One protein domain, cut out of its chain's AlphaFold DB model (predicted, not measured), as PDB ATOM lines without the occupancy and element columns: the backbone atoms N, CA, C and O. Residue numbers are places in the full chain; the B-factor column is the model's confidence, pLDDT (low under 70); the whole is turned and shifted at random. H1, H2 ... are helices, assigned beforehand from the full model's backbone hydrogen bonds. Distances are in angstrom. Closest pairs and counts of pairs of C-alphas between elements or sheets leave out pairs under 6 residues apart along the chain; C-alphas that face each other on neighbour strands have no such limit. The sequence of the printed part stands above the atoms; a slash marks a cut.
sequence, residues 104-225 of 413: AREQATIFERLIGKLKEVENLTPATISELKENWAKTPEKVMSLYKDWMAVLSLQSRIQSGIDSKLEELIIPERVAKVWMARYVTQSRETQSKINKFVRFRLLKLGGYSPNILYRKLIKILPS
ATOM      1  N   ALA A 104       1.028 -19.717 -20.344       79.62
ATOM      2  CA  ALA A 104       0.989 -18.735 -19.262       79.62
ATOM      3  C   ALA A 104      -0.279 -18.882 -18.400       79.62
ATOM      4  O   ALA A 104      -0.230 -18.756 -17.172       79.62
ATOM      5  N   ARG A 105      -1.415 -19.214 -19.024       83.12
ATOM      6  CA  ARG A 105      -2.693 -19.446 -18.339       83.12
ATOM      7  C   ARG A 105      -2.681 -20.746 -17.535       83.12
ATOM      8  O   ARG A 105      -3.208 -20.779 -16.418       83.12
ATOM      9  N   GLU A 106      -2.065 -21.801 -18.064       82.94
ATOM     10  CA  GLU A 106      -1.871 -23.055 -17.324       82.94
ATOM     11  C   GLU A 106      -0.989 -22.829 -16.085       82.94
ATOM     12  O   GLU A 106      -1.354 -23.227 -14.976       82.94
ATOM     13  N   GLN A 107       0.128 -22.114 -16.250       86.00
ATOM     14  CA  GLN A 107       1.039 -21.790 -15.154       86.00
ATOM     15  C   GLN A 107       0.346 -20.985 -14.048       86.00
ATOM     16  O   GLN A 107       0.452 -21.344 -12.873       86.00
ATOM     17  N   ALA A 108      -0.394 -19.931 -14.404       85.50
ATOM     18  CA  ALA A 108      -1.131 -19.120 -13.436       85.50
ATOM     19  C   ALA A 108      -2.140 -19.968 -12.641       85.50
ATOM     20  O   ALA A 108      -2.198 -19.889 -11.414       85.50
ATOM     21  N   THR A 109      -2.863 -20.857 -13.327       89.00
ATOM     22  CA  THR A 109      -3.829 -21.774 -12.701       89.00
ATOM     23  C   THR A 109      -3.150 -22.715 -11.700       89.00
ATOM     24  O   THR A 109      -3.648 -22.931 -10.592       89.00
ATOM     25  N   ILE A 110      -1.985 -23.261 -12.057       88.19
ATOM     26  CA  ILE A 110      -1.207 -24.131 -11.168       88.19
ATOM     27  C   ILE A 110      -0.696 -23.351  -9.958       88.19
ATOM     28  O   ILE A 110      -0.769 -23.859  -8.838       88.19
ATOM     29  N   PHE A 111      -0.240 -22.111 -10.140       90.44
ATOM     30  CA  PHE A 111       0.215 -21.273  -9.033       90.44
ATOM     31  C   PHE A 111      -0.920 -20.986  -8.045       90.44
ATOM     32  O   PHE A 111      -0.714 -21.147  -6.843       90.44
ATOM     33  N   GLU A 112      -2.131 -20.665  -8.512       88.56
ATOM     34  CA  GLU A 112      -3.286 -20.497  -7.614       88.56
ATOM     35  C   GLU A 112      -3.588 -21.772  -6.823       88.56
ATOM     36  O   GLU A 112      -3.803 -21.729  -5.608       88.56
ATOM     37  N   ARG A 113      -3.536 -22.933  -7.484       88.06
ATOM     38  CA  ARG A 113      -3.762 -24.223  -6.825       88.06
ATOM     39  C   ARG A 113      -2.716 -24.504  -5.745       88.06
ATOM     40  O   ARG A 113      -3.060 -24.975  -4.658       88.06
ATOM     41  N   LEU A 114      -1.449 -24.209  -6.028       88.19
ATOM     42  CA  LEU A 114      -0.343 -24.359  -5.080       88.19
ATOM     43  C   LEU A 114      -0.493 -23.412  -3.885       88.19
ATOM     44  O   LEU A 114      -0.288 -23.838  -2.748       88.19
ATOM     45  N   ILE A 115      -0.920 -22.167  -4.113       86.50
ATOM     46  CA  ILE A 115      -1.242 -21.226  -3.035       86.50
ATOM     47  C   ILE A 115      -2.391 -21.754  -2.176       86.50
ATOM     48  O   ILE A 115      -2.279 -21.730  -0.953       86.50
ATOM     49  N   GLY A 116      -3.451 -22.300  -2.777       83.12
ATOM     50  CA  GLY A 116      -4.538 -22.946  -2.033       83.12
ATOM     51  C   GLY A 116      -4.031 -24.030  -1.075       83.12
ATOM     52  O   GLY A 116      -4.443 -24.084   0.078       83.12
ATOM     53  N   LYS A 117      -3.049 -24.829  -1.510       78.31
ATOM     54  CA  LYS A 117      -2.410 -25.871  -0.684       78.31
ATOM     55  C   LYS A 117      -1.454 -25.344   0.385       78.31
ATOM     56  O   LYS A 117      -1.145 -26.079   1.328       78.31
ATOM     57  N   LEU A 118      -0.970 -24.115   0.230       77.62
ATOM     58  CA  LEU A 118      -0.129 -23.427   1.201       77.62
ATOM     59  C   LEU A 118      -0.942 -22.634   2.227       77.62
ATOM     60  O   LEU A 118      -0.476 -22.507   3.350       77.62
ATOM     61  N   LYS A 119      -2.148 -22.154   1.892       68.94
ATOM     62  CA  LYS A 119      -3.047 -21.432   2.819       68.94
ATOM     63  C   LYS A 119      -3.440 -22.251   4.054       68.94
ATOM     64  O   LYS A 119      -3.758 -21.674   5.083       68.94
ATOM     65  N   GLU A 120      -3.355 -23.579   3.973       63.47
ATOM     66  CA  GLU A 120      -3.486 -24.486   5.125       63.47
ATOM     67  C   GLU A 120      -2.338 -24.339   6.149       63.47
ATOM     68  O   GLU A 120      -2.384 -24.917   7.232       63.47
ATOM     69  N   VAL A 121      -1.274 -23.609   5.809       62.50
ATOM     70  CA  VAL A 121      -0.251 -23.150   6.748       62.50
ATOM     71  C   VAL A 121      -0.716 -21.791   7.261       62.50
ATOM     72  O   VAL A 121      -0.641 -20.795   6.541       62.50
ATOM     73  N   GLU A 122      -1.216 -21.759   8.496       54.59
ATOM     74  CA  GLU A 122      -1.580 -20.520   9.188       54.59
ATOM     75  C   GLU A 122      -0.458 -19.480   8.996       54.59
ATOM     76  O   GLU A 122       0.717 -19.802   9.214       54.59
ATOM     77  N   ASN A 123      -0.816 -18.242   8.614       65.06
ATOM     78  CA  ASN A 123       0.043 -17.042   8.483       65.06
ATOM     79  C   ASN A 123       0.531 -16.604   7.077       65.06
ATOM     80  O   ASN A 123       1.453 -15.790   7.001       65.06
ATOM     81  N   LEU A 124      -0.064 -17.043   5.963       73.44
ATOM     82  CA  LEU A 124       0.240 -16.437   4.651       73.44
ATOM     83  C   LEU A 124      -0.569 -15.157   4.415       73.44
ATOM     84  O   LEU A 124      -1.763 -15.207   4.125       73.44
ATOM     85  N   THR A 125       0.092 -14.002   4.507       81.25
ATOM     86  CA  THR A 125      -0.523 -12.705   4.182       81.25
ATOM     87  C   THR A 125      -0.653 -12.514   2.665       81.25
ATOM     88  O   THR A 125       0.137 -13.083   1.908       81.25
ATOM     89  N   PRO A 126      -1.587 -11.671   2.178       84.75
ATOM     90  CA  PRO A 126      -1.690 -11.346   0.750       84.75
ATOM     91  C   PRO A 126      -0.384 -10.804   0.146       84.75
ATOM     92  O   PRO A 126      -0.038 -11.141  -0.987       84.75
ATOM     93  N   ALA A 127       0.376 -10.025   0.924       82.75
ATOM     94  CA  ALA A 127       1.698  -9.539   0.532       82.75
ATOM     95  C   ALA A 127       2.685 -10.701   0.324       82.75
ATOM     96  O   ALA A 127       3.310 -10.794  -0.728       82.75
ATOM     97  N   THR A 128       2.729 -11.648   1.269       82.19
ATOM     98  CA  THR A 128       3.556 -12.859   1.151       82.19
ATOM     99  C   THR A 128       3.158 -13.691  -0.067       82.19
ATOM    100  O   THR A 128       4.011 -14.177  -0.800       82.19
ATOM    101  N   ILE A 129       1.856 -13.865  -0.308       86.00
ATOM    102  CA  ILE A 129       1.353 -14.623  -1.462       86.00
ATOM    103  C   ILE A 129       1.791 -13.966  -2.776       86.00
ATOM    104  O   ILE A 129       2.166 -14.670  -3.712       86.00
ATOM    105  N   SER A 130       1.755 -12.636  -2.843       86.94
ATOM    106  CA  SER A 130       2.181 -11.883  -4.025       86.94
ATOM    107  C   SER A 130       3.681 -12.057  -4.281       86.94
ATOM    108  O   SER A 130       4.072 -12.383  -5.400       86.94
ATOM    109  N   GLU A 131       4.501 -11.964  -3.233       87.25
ATOM    110  CA  GLU A 131       5.948 -12.197  -3.303       87.25
ATOM    111  C   GLU A 131       6.287 -13.639  -3.729       87.25
ATOM    112  O   GLU A 131       7.127 -13.854  -4.605       87.25
ATOM    113  N   LEU A 132       5.584 -14.639  -3.177       88.31
ATOM    114  CA  LEU A 132       5.739 -16.041  -3.576       88.31
ATOM    115  C   LEU A 132       5.461 -16.225  -5.072       88.31
ATOM    116  O   LEU A 132       6.257 -16.857  -5.764       88.31
ATOM    117  N   LYS A 133       4.356 -15.662  -5.579       89.44
ATOM    118  CA  LYS A 133       3.987 -15.753  -7.001       89.44
ATOM    119  C   LYS A 133       5.017 -15.081  -7.901       89.44
ATOM    120  O   LYS A 133       5.376 -15.652  -8.928       89.44
ATOM    121  N   GLU A 134       5.514 -13.909  -7.512       89.69
ATOM    122  CA  GLU A 134       6.553 -13.201  -8.261       89.69
ATOM    123  C   GLU A 134       7.842 -14.034  -8.338       89.69
ATOM    124  O   GLU A 134       8.422 -14.215  -9.409       89.69
ATOM    125  N   ASN A 135       8.267 -14.623  -7.219       88.44
ATOM    126  CA  ASN A 135       9.470 -15.453  -7.169       88.44
ATOM    127  C   ASN A 135       9.298 -16.801  -7.890       88.44
ATOM    128  O   ASN A 135      10.229 -17.291  -8.537       88.44
ATOM    129  N   TRP A 136       8.099 -17.379  -7.873       93.38
ATOM    130  CA  TRP A 136       7.776 -18.545  -8.694       93.38
ATOM    131  C   TRP A 136       7.770 -18.217 -10.184       93.38
ATOM    132  O   TRP A 136       8.253 -19.025 -10.971       93.38
ATOM    133  N   ALA A 137       7.304 -17.031 -10.581       90.44
ATOM    134  CA  ALA A 137       7.361 -16.580 -11.970       90.44
ATOM    135  C   ALA A 137       8.803 -16.391 -12.473       90.44
ATOM    136  O   ALA A 137       9.052 -16.547 -13.664       90.44
ATOM    137  N   LYS A 138       9.767 -16.142 -11.572       91.06
ATOM    138  CA  LYS A 138      11.210 -16.140 -11.880       91.06
ATOM    139  C   LYS A 138      11.795 -17.550 -12.036       91.06
ATOM    140  O   LYS A 138      12.845 -17.711 -12.648       91.06
ATOM    141  N   THR A 139      11.152 -18.580 -11.474       89.06
ATOM    142  CA  THR A 139      11.619 -19.981 -11.529       89.06
ATOM    143  C   THR A 139      10.506 -20.984 -11.884       89.06
ATOM    144  O   THR A 139      10.359 -22.019 -11.220       89.06
ATOM    145  N   PRO A 140       9.732 -20.737 -12.957       89.06
ATOM    146  CA  PRO A 140       8.487 -21.454 -13.208       89.06
ATOM    147  C   PRO A 140       8.738 -22.931 -13.498       89.06
ATOM    148  O   PRO A 140       8.018 -23.787 -12.998       89.06
ATOM    149  N   GLU A 141       9.821 -23.259 -14.199       88.50
ATOM    150  CA  GLU A 141      10.193 -24.639 -14.517       88.50
ATOM    151  C   GLU A 141      10.365 -25.511 -13.264       88.50
ATOM    152  O   GLU A 141       9.880 -26.643 -13.217       88.50
ATOM    153  N   LYS A 142      10.991 -24.972 -12.209       86.19
ATOM    154  CA  LYS A 142      11.230 -25.702 -10.953       86.19
ATOM    155  C   LYS A 142       9.929 -25.941 -10.191       86.19
ATOM    156  O   LYS A 142       9.713 -27.036  -9.672       86.19
ATOM    157  N   VAL A 143       9.059 -24.933 -10.147       87.62
ATOM    158  CA  VAL A 143       7.745 -25.016  -9.491       87.62
ATOM    159  C   VAL A 143       6.837 -25.995 -10.234       87.62
ATOM    160  O   VAL A 143       6.209 -26.857  -9.620       87.62
ATOM    161  N   MET A 144       6.827 -25.924 -11.563       86.50
ATOM    162  CA  MET A 144       6.043 -26.806 -12.423       86.50
ATOM    163  C   MET A 144       6.546 -28.250 -12.369       86.50
ATOM    164  O   MET A 144       5.731 -29.171 -12.331       86.50
ATOM    165  N   SER A 145       7.865 -28.471 -12.309       85.69
ATOM    166  CA  SER A 145       8.435 -29.807 -12.101       85.69
ATOM    167  C   SER A 145       7.998 -30.393 -10.761       85.69
ATOM    168  O   SER A 145       7.504 -31.517 -10.725       85.69
ATOM    169  N   LEU A 146       8.101 -29.621  -9.672       83.25
ATOM    170  CA  LEU A 146       7.652 -30.055  -8.346       83.25
ATOM    171  C   LEU A 146       6.165 -30.410  -8.335       83.25
ATOM    172  O   LEU A 146       5.781 -31.436  -7.779       83.25
ATOM    173  N   TYR A 147       5.330 -29.584  -8.967       86.50
ATOM    174  CA  TYR A 147       3.904 -29.857  -9.082       86.50
ATOM    175  C   TYR A 147       3.632 -31.148  -9.862       86.50
ATOM    176  O   TYR A 147       2.857 -31.981  -9.395       86.50
ATOM    177  N   LYS A 148       4.296 -31.361 -11.006       84.31
ATOM    178  CA  LYS A 148       4.156 -32.588 -11.808       84.31
ATOM    179  C   LYS A 148       4.561 -33.834 -11.021       84.31
ATOM    180  O   LYS A 148       3.791 -34.793 -10.978       84.31
ATOM    181  N   ASP A 149       5.721 -33.802 -10.365       79.06
ATOM    182  CA  ASP A 149       6.213 -34.926  -9.563       79.06
ATOM    183  C   ASP A 149       5.265 -35.203  -8.378       79.06
ATOM    184  O   ASP A 149       4.924 -36.354  -8.098       79.06
ATOM    185  N   TRP A 150       4.752 -34.154  -7.725       84.31
ATOM    186  CA  TRP A 150       3.792 -34.299  -6.629       84.31
ATOM    187  C   TRP A 150       2.453 -34.884  -7.096       84.31
ATOM    188  O   TRP A 150       1.926 -35.799  -6.461       84.31
ATOM    189  N   MET A 151       1.911 -34.418  -8.226       84.62
ATOM    190  CA  MET A 151       0.668 -34.961  -8.783       84.62
ATOM    191  C   MET A 151       0.825 -36.425  -9.215       84.62
ATOM    192  O   MET A 151      -0.115 -37.202  -9.054       84.62
ATOM    193  N   ALA A 152       2.003 -36.834  -9.697       77.69
ATOM    194  CA  ALA A 152       2.283 -38.235 -10.010       77.69
ATOM    195  C   ALA A 152       2.220 -39.127  -8.756       77.69
ATOM    196  O   ALA A 152       1.605 -40.196  -8.788       77.69
ATOM    197  N   VAL A 153       2.784 -38.664  -7.634       76.19
ATOM    198  CA  VAL A 153       2.706 -39.360  -6.337       76.19
ATOM    199  C   VAL A 153       1.253 -39.482  -5.864       76.19
ATOM    200  O   VAL A 153       0.822 -40.580  -5.507       76.19
ATOM    201  N   LEU A 154       0.474 -38.395  -5.914       80.31
ATOM    202  CA  LEU A 154      -0.941 -38.410  -5.515       80.31
ATOM    203  C   LEU A 154      -1.802 -39.299  -6.425       80.31
ATOM    204  O   LEU A 154      -2.681 -40.012  -5.944       80.31
ATOM    205  N   SER A 155      -1.537 -39.303  -7.733       77.62
ATOM    206  CA  SER A 155      -2.227 -40.176  -8.687       77.62
ATOM    207  C   SER A 155      -1.957 -41.652  -8.387       77.62
ATOM    208  O   SER A 155      -2.892 -42.448  -8.317       77.62
ATOM    209  N   LEU A 156      -0.698 -42.026  -8.137       71.75
ATOM    210  CA  LEU A 156      -0.346 -43.394  -7.751       71.75
ATOM    211  C   LEU A 156      -1.000 -43.794  -6.429       71.75
ATOM    212  O   LEU A 156      -1.517 -44.902  -6.327       71.75
ATOM    213  N   GLN A 157      -1.033 -42.894  -5.446       75.00
ATOM    214  CA  GLN A 157      -1.737 -43.128  -4.187       75.00
ATOM    215  C   GLN A 157      -3.230 -43.394  -4.413       75.00
ATOM    216  O   GLN A 157      -3.763 -44.367  -3.886       75.00
ATOM    217  N   SER A 158      -3.895 -42.567  -5.224       74.94
ATOM    218  CA  SER A 158      -5.314 -42.736  -5.552       74.94
ATOM    219  C   SER A 158      -5.582 -44.057  -6.278       74.94
ATOM    220  O   SER A 158      -6.524 -44.759  -5.926       74.94
ATOM    221  N   ARG A 159      -4.716 -44.455  -7.217       69.75
ATOM    222  CA  ARG A 159      -4.819 -45.745  -7.923       69.75
ATOM    223  C   ARG A 159      -4.598 -46.946  -7.014       69.75
ATOM    224  O   ARG A 159      -5.217 -47.986  -7.206       69.75
ATOM    225  N   ILE A 160      -3.688 -46.826  -6.049       68.62
ATOM    226  CA  ILE A 160      -3.489 -47.856  -5.027       68.62
ATOM    227  C   ILE A 160      -4.748 -47.963  -4.173       68.62
ATOM    228  O   ILE A 160      -5.195 -49.072  -3.915       68.62
ATOM    229  N   GLN A 161      -5.349 -46.836  -3.790       68.62
ATOM    230  CA  GLN A 161      -6.599 -46.833  -3.038       68.62
ATOM    231  C   GLN A 161      -7.720 -47.535  -3.816       68.62
ATOM    232  O   GLN A 161      -8.279 -48.509  -3.324       68.62
ATOM    233  N   SER A 162      -7.988 -47.101  -5.050       67.75
ATOM    234  CA  SER A 162      -9.083 -47.648  -5.858       67.75
ATOM    235  C   SER A 162      -8.864 -49.111  -6.254       67.75
ATOM    236  O   SER A 162      -9.789 -49.913  -6.174       67.75
ATOM    237  N   GLY A 163      -7.640 -49.480  -6.642       61.53
ATOM    238  CA  GLY A 163      -7.316 -50.837  -7.085       61.53
ATOM    239  C   GLY A 163      -7.230 -51.863  -5.954       61.53
ATOM    240  O   GLY A 163      -7.444 -53.051  -6.192       61.53
ATOM    241  N   ILE A 164      -6.917 -51.430  -4.728       59.31
ATOM    242  CA  ILE A 164      -6.956 -52.305  -3.552       59.31
ATOM    243  C   ILE A 164      -8.402 -52.578  -3.163       59.31
ATOM    244  O   ILE A 164      -8.749 -53.740  -2.968       59.31
ATOM    245  N   ASP A 165      -9.239 -51.543  -3.097       57.78
ATOM    246  CA  ASP A 165     -10.633 -51.697  -2.681       57.78
ATOM    247  C   ASP A 165     -11.426 -52.571  -3.682       57.78
ATOM    248  O   ASP A 165     -12.295 -53.328  -3.266       57.78
ATOM    249  N   SER A 166     -11.053 -52.587  -4.972       56.28
ATOM    250  CA  SER A 166     -11.705 -53.423  -5.994       56.28
ATOM    251  C   SER A 166     -11.167 -54.860  -6.130       56.28
ATOM    252  O   SER A 166     -11.820 -55.679  -6.762       56.28
ATOM    253  N   LYS A 167      -9.959 -55.177  -5.630       55.28
ATOM    254  CA  LYS A 167      -9.300 -56.493  -5.849       55.28
ATOM    255  C   LYS A 167      -9.036 -57.296  -4.582       55.28
ATOM    256  O   LYS A 167      -8.636 -58.458  -4.671       55.28
ATOM    257  N   LEU A 168      -9.218 -56.700  -3.402       52.62
ATOM    258  CA  LEU A 168      -9.049 -57.417  -2.139       52.62
ATOM    259  C   LEU A 168     -10.083 -58.545  -1.973       52.62
ATOM    260  O   LEU A 168      -9.779 -59.531  -1.308       52.62
ATOM    261  N   GLU A 169     -11.249 -58.428  -2.613       51.81
ATOM    262  CA  GLU A 169     -12.281 -59.475  -2.626       51.81
ATOM    263  C   GLU A 169     -11.900 -60.693  -3.493       51.81
ATOM    264  O   GLU A 169     -12.371 -61.797  -3.239       51.81
ATOM    265  N   GLU A 170     -10.990 -60.538  -4.463       52.16
ATOM    266  CA  GLU A 170     -10.642 -61.591  -5.435       52.16
ATOM    267  C   GLU A 170      -9.326 -62.336  -5.119       52.16
ATOM    268  O   GLU A 170      -9.016 -63.377  -5.707       52.16
ATOM    269  N   LEU A 171      -8.502 -61.826  -4.197       53.59
ATOM    270  CA  LEU A 171      -7.167 -62.373  -3.925       53.59
ATOM    271  C   LEU A 171      -7.203 -63.537  -2.916       53.59
ATOM    272  O   LEU A 171      -7.054 -63.353  -1.712       53.59
ATOM    273  N   ILE A 172      -7.281 -64.767  -3.432       48.94
ATOM    274  CA  ILE A 172      -7.297 -66.019  -2.641       48.94
ATOM    275  C   ILE A 172      -5.917 -66.378  -2.036       48.94
ATOM    276  O   ILE A 172      -5.828 -67.210  -1.137       48.94
ATOM    277  N   ILE A 173      -4.810 -65.762  -2.485       53.84
ATOM    278  CA  ILE A 173      -3.445 -66.148  -2.069       53.84
ATOM    279  C   ILE A 173      -2.948 -65.282  -0.889       53.84
ATOM    280  O   ILE A 173      -2.562 -64.127  -1.114       53.84
ATOM    281  N   PRO A 174      -2.819 -65.831   0.338       52.53
ATOM    282  CA  PRO A 174      -2.527 -65.055   1.552       52.53
ATOM    283  C   PRO A 174      -1.207 -64.270   1.513       52.53
ATOM    284  O   PRO A 174      -1.103 -63.176   2.064       52.53
ATOM    285  N   GLU A 175      -0.185 -64.790   0.827       51.88
ATOM    286  CA  GLU A 175       1.123 -64.127   0.736       51.88
ATOM    287  C   GLU A 175       1.090 -62.870  -0.153       51.88
ATOM    288  O   GLU A 175       1.768 -61.876   0.123       51.88
ATOM    289  N   ARG A 176       0.273 -62.883  -1.216       50.19
ATOM    290  CA  ARG A 176       0.064 -61.707  -2.075       50.19
ATOM    291  C   ARG A 176      -0.775 -60.662  -1.348       50.19
ATOM    292  O   ARG A 176      -0.444 -59.482  -1.400       50.19
ATOM    293  N   VAL A 177      -1.775 -61.115  -0.593       52.09
ATOM    294  CA  VAL A 177      -2.607 -60.277   0.278       52.09
ATOM    295  C   VAL A 177      -1.743 -59.545   1.312       52.09
ATOM    296  O   VAL A 177      -1.833 -58.326   1.413       52.09
ATOM    297  N   ALA A 178      -0.816 -60.221   1.999       51.66
ATOM    298  CA  ALA A 178       0.057 -59.586   2.997       51.66
ATOM    299  C   ALA A 178       0.968 -58.478   2.422       51.66
ATOM    300  O   ALA A 178       1.130 -57.422   3.038       51.66
ATOM    301  N   LYS A 179       1.542 -58.682   1.227       52.94
ATOM    302  CA  LYS A 179       2.367 -57.664   0.543       52.94
ATOM    303  C   LYS A 179       1.526 -56.460   0.105       52.94
ATOM    304  O   LYS A 179       1.958 -55.323   0.279       52.94
ATOM    305  N   VAL A 180       0.309 -56.705  -0.388       52.72
ATOM    306  CA  VAL A 180      -0.665 -55.658  -0.744       52.72
ATOM    307  C   VAL A 180      -1.130 -54.880   0.495       52.72
ATOM    308  O   VAL A 180      -1.218 -53.658   0.438       52.72
ATOM    309  N   TRP A 181      -1.330 -55.534   1.642       55.41
ATOM    310  CA  TRP A 181      -1.681 -54.872   2.907       55.41
ATOM    311  C   TRP A 181      -0.553 -54.016   3.491       55.41
ATOM    312  O   TRP A 181      -0.804 -52.933   4.012       55.41
ATOM    313  N   MET A 182       0.702 -54.456   3.395       56.56
ATOM    314  CA  MET A 182       1.839 -53.647   3.857       56.56
ATOM    315  C   MET A 182       2.060 -52.426   2.965       56.56
ATOM    316  O   MET A 182       2.288 -51.323   3.459       56.56
ATOM    317  N   ALA A 183       1.919 -52.609   1.655       54.94
ATOM    318  CA  ALA A 183       1.862 -51.516   0.703       54.94
ATOM    319  C   ALA A 183       0.749 -50.518   1.040       54.94
ATOM    320  O   ALA A 183       1.029 -49.328   1.164       54.94
ATOM    321  N   ARG A 184      -0.469 -51.030   1.271       58.50
ATOM    322  CA  ARG A 184      -1.638 -50.271   1.724       58.50
ATOM    323  C   ARG A 184      -1.290 -49.425   2.943       58.50
ATOM    324  O   ARG A 184      -1.500 -48.220   2.920       58.50
ATOM    325  N   TYR A 185      -0.695 -50.030   3.968       60.47
ATOM    326  CA  TYR A 185      -0.324 -49.347   5.204       60.47
ATOM    327  C   TYR A 185       0.680 -48.210   4.976       60.47
ATOM    328  O   TYR A 185       0.516 -47.123   5.522       60.47
ATOM    329  N   VAL A 186       1.700 -48.413   4.139       59.44
ATOM    330  CA  VAL A 186       2.700 -47.371   3.850       59.44
ATOM    331  C   VAL A 186       2.104 -46.238   3.009       59.44
ATOM    332  O   VAL A 186       2.387 -45.071   3.283       59.44
ATOM    333  N   THR A 187       1.248 -46.558   2.035       59.81
ATOM    334  CA  THR A 187       0.599 -45.575   1.151       59.81
ATOM    335  C   THR A 187      -0.571 -44.848   1.815       59.81
ATOM    336  O   THR A 187      -0.859 -43.711   1.460       59.81
ATOM    337  N   GLN A 188      -1.241 -45.472   2.786       62.56
ATOM    338  CA  GLN A 188      -2.372 -44.900   3.531       62.56
ATOM    339  C   GLN A 188      -1.957 -44.329   4.888       62.56
ATOM    340  O   GLN A 188      -2.780 -43.722   5.570       62.56
ATOM    341  N   SER A 189      -0.692 -44.486   5.292       65.31
ATOM    342  CA  SER A 189      -0.204 -43.878   6.525       65.31
ATOM    343  C   SER A 189      -0.358 -42.362   6.438       65.31
ATOM    344  O   SER A 189       0.330 -41.681   5.669       65.31
ATOM    345  N   ARG A 190      -1.261 -41.830   7.271       65.19
ATOM    346  CA  ARG A 190      -1.477 -40.390   7.447       65.19
ATOM    347  C   ARG A 190      -0.164 -39.679   7.769       65.19
ATOM    348  O   ARG A 190       0.036 -38.548   7.339       65.19
ATOM    349  N   GLU A 191       0.751 -40.354   8.461       64.44
ATOM    350  CA  GLU A 191       2.082 -39.836   8.764       64.44
ATOM    351  C   GLU A 191       2.942 -39.688   7.503       64.44
ATOM    352  O   GLU A 191       3.524 -38.626   7.297       64.44
ATOM    353  N   THR A 192       2.995 -40.706   6.634       66.00
ATOM    354  CA  THR A 192       3.747 -40.644   5.368       66.00
ATOM    355  C   THR A 192       3.212 -39.523   4.480       66.00
ATOM    356  O   THR A 192       3.984 -38.692   4.001       66.00
ATOM    357  N   GLN A 193       1.889 -39.438   4.324       71.38
ATOM    358  CA  GLN A 193       1.263 -38.391   3.512       71.38
ATOM    359  C   GLN A 193       1.466 -36.999   4.107       71.38
ATOM    360  O   GLN A 193       1.765 -36.045   3.389       71.38
ATOM    361  N   SER A 194       1.368 -36.878   5.431       71.00
ATOM    362  CA  SER A 194       1.656 -35.627   6.132       71.00
ATOM    363  C   SER A 194       3.103 -35.188   5.912       71.00
ATOM    364  O   SER A 194       3.342 -34.021   5.610       71.00
ATOM    365  N   LYS A 195       4.069 -36.113   5.997       71.00
ATOM    366  CA  LYS A 195       5.492 -35.830   5.762       71.00
ATOM    367  C   LYS A 195       5.745 -35.376   4.324       71.00
ATOM    368  O   LYS A 195       6.346 -34.323   4.135       71.00
ATOM    369  N   ILE A 196       5.231 -36.096   3.323       75.19
ATOM    370  CA  ILE A 196       5.373 -35.715   1.906       75.19
ATOM    371  C   ILE A 196       4.767 -34.329   1.653       75.19
ATOM    372  O   ILE A 196       5.432 -33.465   1.084       75.19
ATOM    373  N   ASN A 197       3.550 -34.073   2.140       78.31
ATOM    374  CA  ASN A 197       2.907 -32.767   1.992       78.31
ATOM    375  C   ASN A 197       3.716 -31.647   2.663       78.31
ATOM    376  O   ASN A 197       3.880 -30.580   2.078       78.31
ATOM    377  N   LYS A 198       4.270 -31.884   3.859       75.81
ATOM    378  CA  LYS A 198       5.151 -30.921   4.537       75.81
ATOM    379  C   LYS A 198       6.409 -30.630   3.720       75.81
ATOM    380  O   LYS A 198       6.757 -29.460   3.572       75.81
ATOM    381  N   PHE A 199       7.052 -31.652   3.151       77.12
ATOM    382  CA  PHE A 199       8.218 -31.459   2.286       77.12
ATOM    383  C   PHE A 199       7.868 -30.631   1.051       77.12
ATOM    384  O   PHE A 199       8.515 -29.617   0.797       77.12
ATOM    385  N   VAL A 200       6.802 -30.977   0.329       81.38
ATOM    386  CA  VAL A 200       6.388 -30.213  -0.858       81.38
ATOM    387  C   VAL A 200       6.099 -28.752  -0.503       81.38
ATOM    388  O   VAL A 200       6.602 -27.849  -1.172       81.38
ATOM    389  N   ARG A 201       5.381 -28.497   0.598       81.75
ATOM    390  CA  ARG A 201       5.128 -27.133   1.095       81.75
ATOM    391  C   ARG A 201       6.420 -26.385   1.403       81.75
ATOM    392  O   ARG A 201       6.583 -25.248   0.972       81.75
ATOM    393  N   PHE A 202       7.358 -27.029   2.094       79.06
ATOM    394  CA  PHE A 202       8.661 -26.438   2.387       79.06
ATOM    395  C   PHE A 202       9.416 -26.071   1.105       79.06
ATOM    396  O   PHE A 202       9.970 -24.976   1.007       79.06
ATOM    397  N   ARG A 203       9.404 -26.948   0.091       82.56
ATOM    398  CA  ARG A 203      10.052 -26.655  -1.191       82.56
ATOM    399  C   ARG A 203       9.410 -25.469  -1.894       82.56
ATOM    400  O   ARG A 203      10.140 -24.614  -2.381       82.56
ATOM    401  N   LEU A 204       8.081 -25.408  -1.938       85.19
ATOM    402  CA  LEU A 204       7.341 -24.308  -2.563       85.19
ATOM    403  C   LEU A 204       7.674 -22.963  -1.914       85.19
ATOM    404  O   LEU A 204       7.940 -21.988  -2.615       85.19
ATOM    405  N   LEU A 205       7.729 -22.929  -0.583       82.81
ATOM    406  CA  LEU A 205       8.097 -21.732   0.175       82.81
ATOM    407  C   LEU A 205       9.549 -21.323  -0.104       82.81
ATOM    408  O   LEU A 205       9.812 -20.158  -0.390       82.81
ATOM    409  N   LYS A 206      10.475 -22.290  -0.130       80.38
ATOM    410  CA  LYS A 206      11.883 -22.050  -0.483       80.38
ATOM    411  C   LYS A 206      12.044 -21.526  -1.914       80.38
ATOM    412  O   LYS A 206      12.828 -20.609  -2.138       80.38
ATOM    413  N   LEU A 207      11.315 -22.089  -2.880       84.25
ATOM    414  CA  LEU A 207      11.312 -21.618  -4.272       84.25
ATOM    415  C   LEU A 207      10.712 -20.212  -4.403       84.25
ATOM    416  O   LEU A 207      11.110 -19.463  -5.286       84.25
ATOM    417  N   GLY A 208       9.792 -19.844  -3.512       83.25
ATOM    418  CA  GLY A 208       9.222 -18.502  -3.446       83.25
ATOM    419  C   GLY A 208      10.072 -17.495  -2.666       83.25
ATOM    420  O   GLY A 208       9.587 -16.407  -2.381       83.25
ATOM    421  N   GLY A 209      11.313 -17.837  -2.298       76.56
ATOM    422  CA  GLY A 209      12.221 -16.935  -1.579       76.56
ATOM    423  C   GLY A 209      11.907 -16.764  -0.091       76.56
ATOM    424  O   GLY A 209      12.564 -15.977   0.586       76.56
ATOM    425  N   TYR A 210      10.947 -17.517   0.454       75.19
ATOM    426  CA  TYR A 210      10.572 -17.392   1.857       75.19
ATOM    427  C   TYR A 210      11.642 -18.018   2.763       75.19
ATOM    428  O   TYR A 210      12.007 -19.189   2.607       75.19
ATOM    429  N   SER A 211      12.149 -17.236   3.723       57.00
ATOM    430  CA  SER A 211      13.289 -17.619   4.564       57.00
ATOM    431  C   SER A 211      13.029 -18.915   5.350       57.00
ATOM    432  O   SER A 211      12.056 -18.997   6.114       57.00
ATOM    433  N   PRO A 212      13.934 -19.910   5.251       51.22
ATOM    434  CA  PRO A 212      13.850 -21.146   6.011       51.22
ATOM    435  C   PRO A 212      13.787 -20.909   7.519       51.22
ATOM    436  O   PRO A 212      13.061 -21.623   8.185       51.22
ATOM    437  N   ASN A 213      14.459 -19.901   8.085       51.38
ATOM    438  CA  ASN A 213      14.649 -19.795   9.542       51.38
ATOM    439  C   ASN A 213      13.354 -19.539  10.348       51.38
ATOM    440  O   ASN A 213      13.212 -20.029  11.471       51.38
ATOM    441  N   ILE A 214      12.378 -18.825   9.774       53.94
ATOM    442  CA  ILE A 214      11.089 -18.526  10.429       53.94
ATOM    443  C   ILE A 214      10.106 -19.699  10.265       53.94
ATOM    444  O   ILE A 214       9.402 -20.069  11.209       53.94
ATOM    445  N   LEU A 215      10.096 -20.332   9.086       51.47
ATOM    446  CA  LEU A 215       9.256 -21.495   8.780       51.47
ATOM    447  C   LEU A 215       9.761 -22.782   9.418       51.47
ATOM    448  O   LEU A 215       8.961 -23.573   9.893       51.47
ATOM    449  N   TYR A 216      11.071 -22.996   9.446       48.47
ATOM    450  CA  TYR A 216      11.727 -24.192   9.965       48.47
ATOM    451  C   TYR A 216      11.414 -24.370  11.451       48.47
ATOM    452  O   TYR A 216      10.925 -25.424  11.843       48.47
ATOM    453  N   ARG A 217      11.533 -23.304  12.260       50.59
ATOM    454  CA  ARG A 217      11.150 -23.337  13.684       50.59
ATOM    455  C   ARG A 217       9.664 -23.628  13.917       50.59
ATOM    456  O   ARG A 217       9.331 -24.184  14.958       50.59
ATOM    457  N   LYS A 218       8.770 -23.251  12.993       53.31
ATOM    458  CA  LYS A 218       7.321 -23.498  13.114       53.31
ATOM    459  C   LYS A 218       6.905 -24.862  12.547       53.31
ATOM    460  O   LYS A 218       6.137 -25.560  13.189       53.31
ATOM    461  N   LEU A 219       7.446 -25.282  11.404       48.72
ATOM    462  CA  LEU A 219       7.135 -26.555  10.741       48.72
ATOM    463  C   LEU A 219       7.790 -27.761  11.429       48.72
ATOM    464  O   LEU A 219       7.173 -28.823  11.470       48.72
ATOM    465  N   ILE A 220       8.980 -27.606  12.025       45.31
ATOM    466  CA  ILE A 220       9.614 -28.665  12.833       45.31
ATOM    467  C   ILE A 220       8.901 -28.877  14.158       45.31
ATOM    468  O   ILE A 220       8.771 -30.015  14.586       45.31
ATOM    469  N   LYS A 221       8.331 -27.829  14.765       45.72
ATOM    470  CA  LYS A 221       7.434 -28.001  15.922       45.72
ATOM    471  C   LYS A 221       6.187 -28.836  15.594       45.72
ATOM    472  O   LYS A 221       5.566 -29.369  16.502       45.72
ATOM    473  N   ILE A 222       5.833 -28.959  14.312       42.16
ATOM    474  CA  ILE A 222       4.708 -29.765  13.812       42.16
ATOM    475  C   ILE A 222       5.183 -31.176  13.390       42.16
ATOM    476  O   ILE A 222       4.378 -32.009  12.961       42.16
ATOM    477  N   LEU A 223       6.482 -31.498  13.471       39.94
ATOM    478  CA  LEU A 223       6.954 -32.885  13.380       39.94
ATOM    479  C   LEU A 223       6.611 -33.580  14.709       39.94
ATOM    480  O   LEU A 223       7.023 -33.090  15.759       39.94
ATOM    481  N   PRO A 224       5.821 -34.670  14.709       42.44
ATOM    482  CA  PRO A 224       5.389 -35.281  15.957       42.44
ATOM    483  C   PRO A 224       6.595 -35.843  16.710       42.44
ATOM    484  O   PRO A 224       7.245 -36.777  16.242       42.44
ATOM    485  N   SER A 225       6.855 -35.310  17.900       39.09
ATOM    486  CA  SER A 225       7.577 -36.047  18.930       39.09
ATOM    487  C   SER A 225       6.586 -37.050  19.522       39.09
ATOM    488  O   SER A 225       5.718 -36.656  20.286       39.09
TER     489      SER A 225
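Overview. This is residues 104 to 225 of the 413 residues of an uncharacterized protein of Puccinia triticina (isolate 1-1 / race 1 (BBBD)) (UniProt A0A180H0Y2). The model is a long, loose helical hairpin: H3 runs out as one long helix, and H4 and H5, one after the other, run back beside it. At the end where H3 begins and H5 ends, H1 crosses H3 at a steep angle and H2 caps that end crosswise, while the short H6 folds back beside H5 with few contacts. The printed part has 122 residues with six named helices, H1 H2 H3 H4 H5 H6 in that order along the chain, and no named strand; its class is all helix. The whole is loose, with a radius of gyration of the C-alphas of 18.0 A, and its outline is flat, spanning 57 by 39 by 19 A.

Along the chain. H1 is residues 104 to 118, from C-alpha 104 at (0.989, -18.735, -19.262) to C-alpha 118, a length of 21.0 A. After a short link of 7 residues comes H2, residues 126 to 138, 18.7 A from first to last C-alpha. One residue, Thr 139, makes the tight link to H3, residues 140 to 167, the longest helix with 28 residues and 40.0 A; it runs from C-alpha 140 at (8.487, -21.454, -13.208) to C-alpha 167 at (-9.300, -56.493, -5.849). A short link of 6 residues leads to H4, residues 174 to 188, 20.3 A long. A tight link, Ser 189, leads to H5, residues 190 to 207, 25.6 A long. After a tight link of 4 residues comes H6, residues 212 to 220, 11.0 A long, which ends at C-alpha 220 at (9.614, -28.665, 12.833).

Arrangement. H3 is the hub and touches H1, H4 and H5. H3 and H4 form a helical hairpin, running opposite ways at a steep tilt of 38 degrees; H3 touches H4 with residues 157 to 164 alone, and their closest C-alphas, those of Gln 157 and Thr 187, are 6.3 A apart. Residues 142 to 150 of H3 touch residues 200 to 207 of H5 at a shallow tilt of 13 degrees, opposite ways, with the C-alphas of Val 143 and Leu 204 closest at 7.0 A. H4 and H5 are close but not clearly touching and run the same way at a steep tilt of 41 degrees. Residues 107 to 110 of H1 touch residues 140 to 147 of H3 at a steep tilt of 66 degrees, with the C-alphas of Gln 107 and Met 144 closest at 7.6 A. Residues 132 to 136 of H2 touch residues 205 to 207 of H5, about perpendicular at 75 degrees; the closest C-alphas, those of Trp 136 and Leu 207, are 6.4 A apart. The helix packing is mostly crossed, with 1 of 4 touching pairs at a shallow tilt. H6 touches no helix but is near H5, at a shallow tilt of 9 degrees, opposite ways, with the C-alphas of Lys 206 and Pro 212 closest at 6.8 A; it is apart from H1, H2, H3 and H4. In H1, H2, H3, H4 and H5 every O i to N i+4 pair is within hydrogen-bond range, and in H6 3 of 5 are.

Size, cuts and confidence. The two C-alphas farthest apart, those of Ala 127 and Ile 172, are 57.3 A apart. The printed part, residues 104 to 225, has no cut, and no link between its helices is long. The mean pLDDT of the printed part is 70.8; 54 residues are under 70, namely residues 119 to 123, 159 to 192 and 211 to 225. The mean is 55 in H4 and 50 in H6.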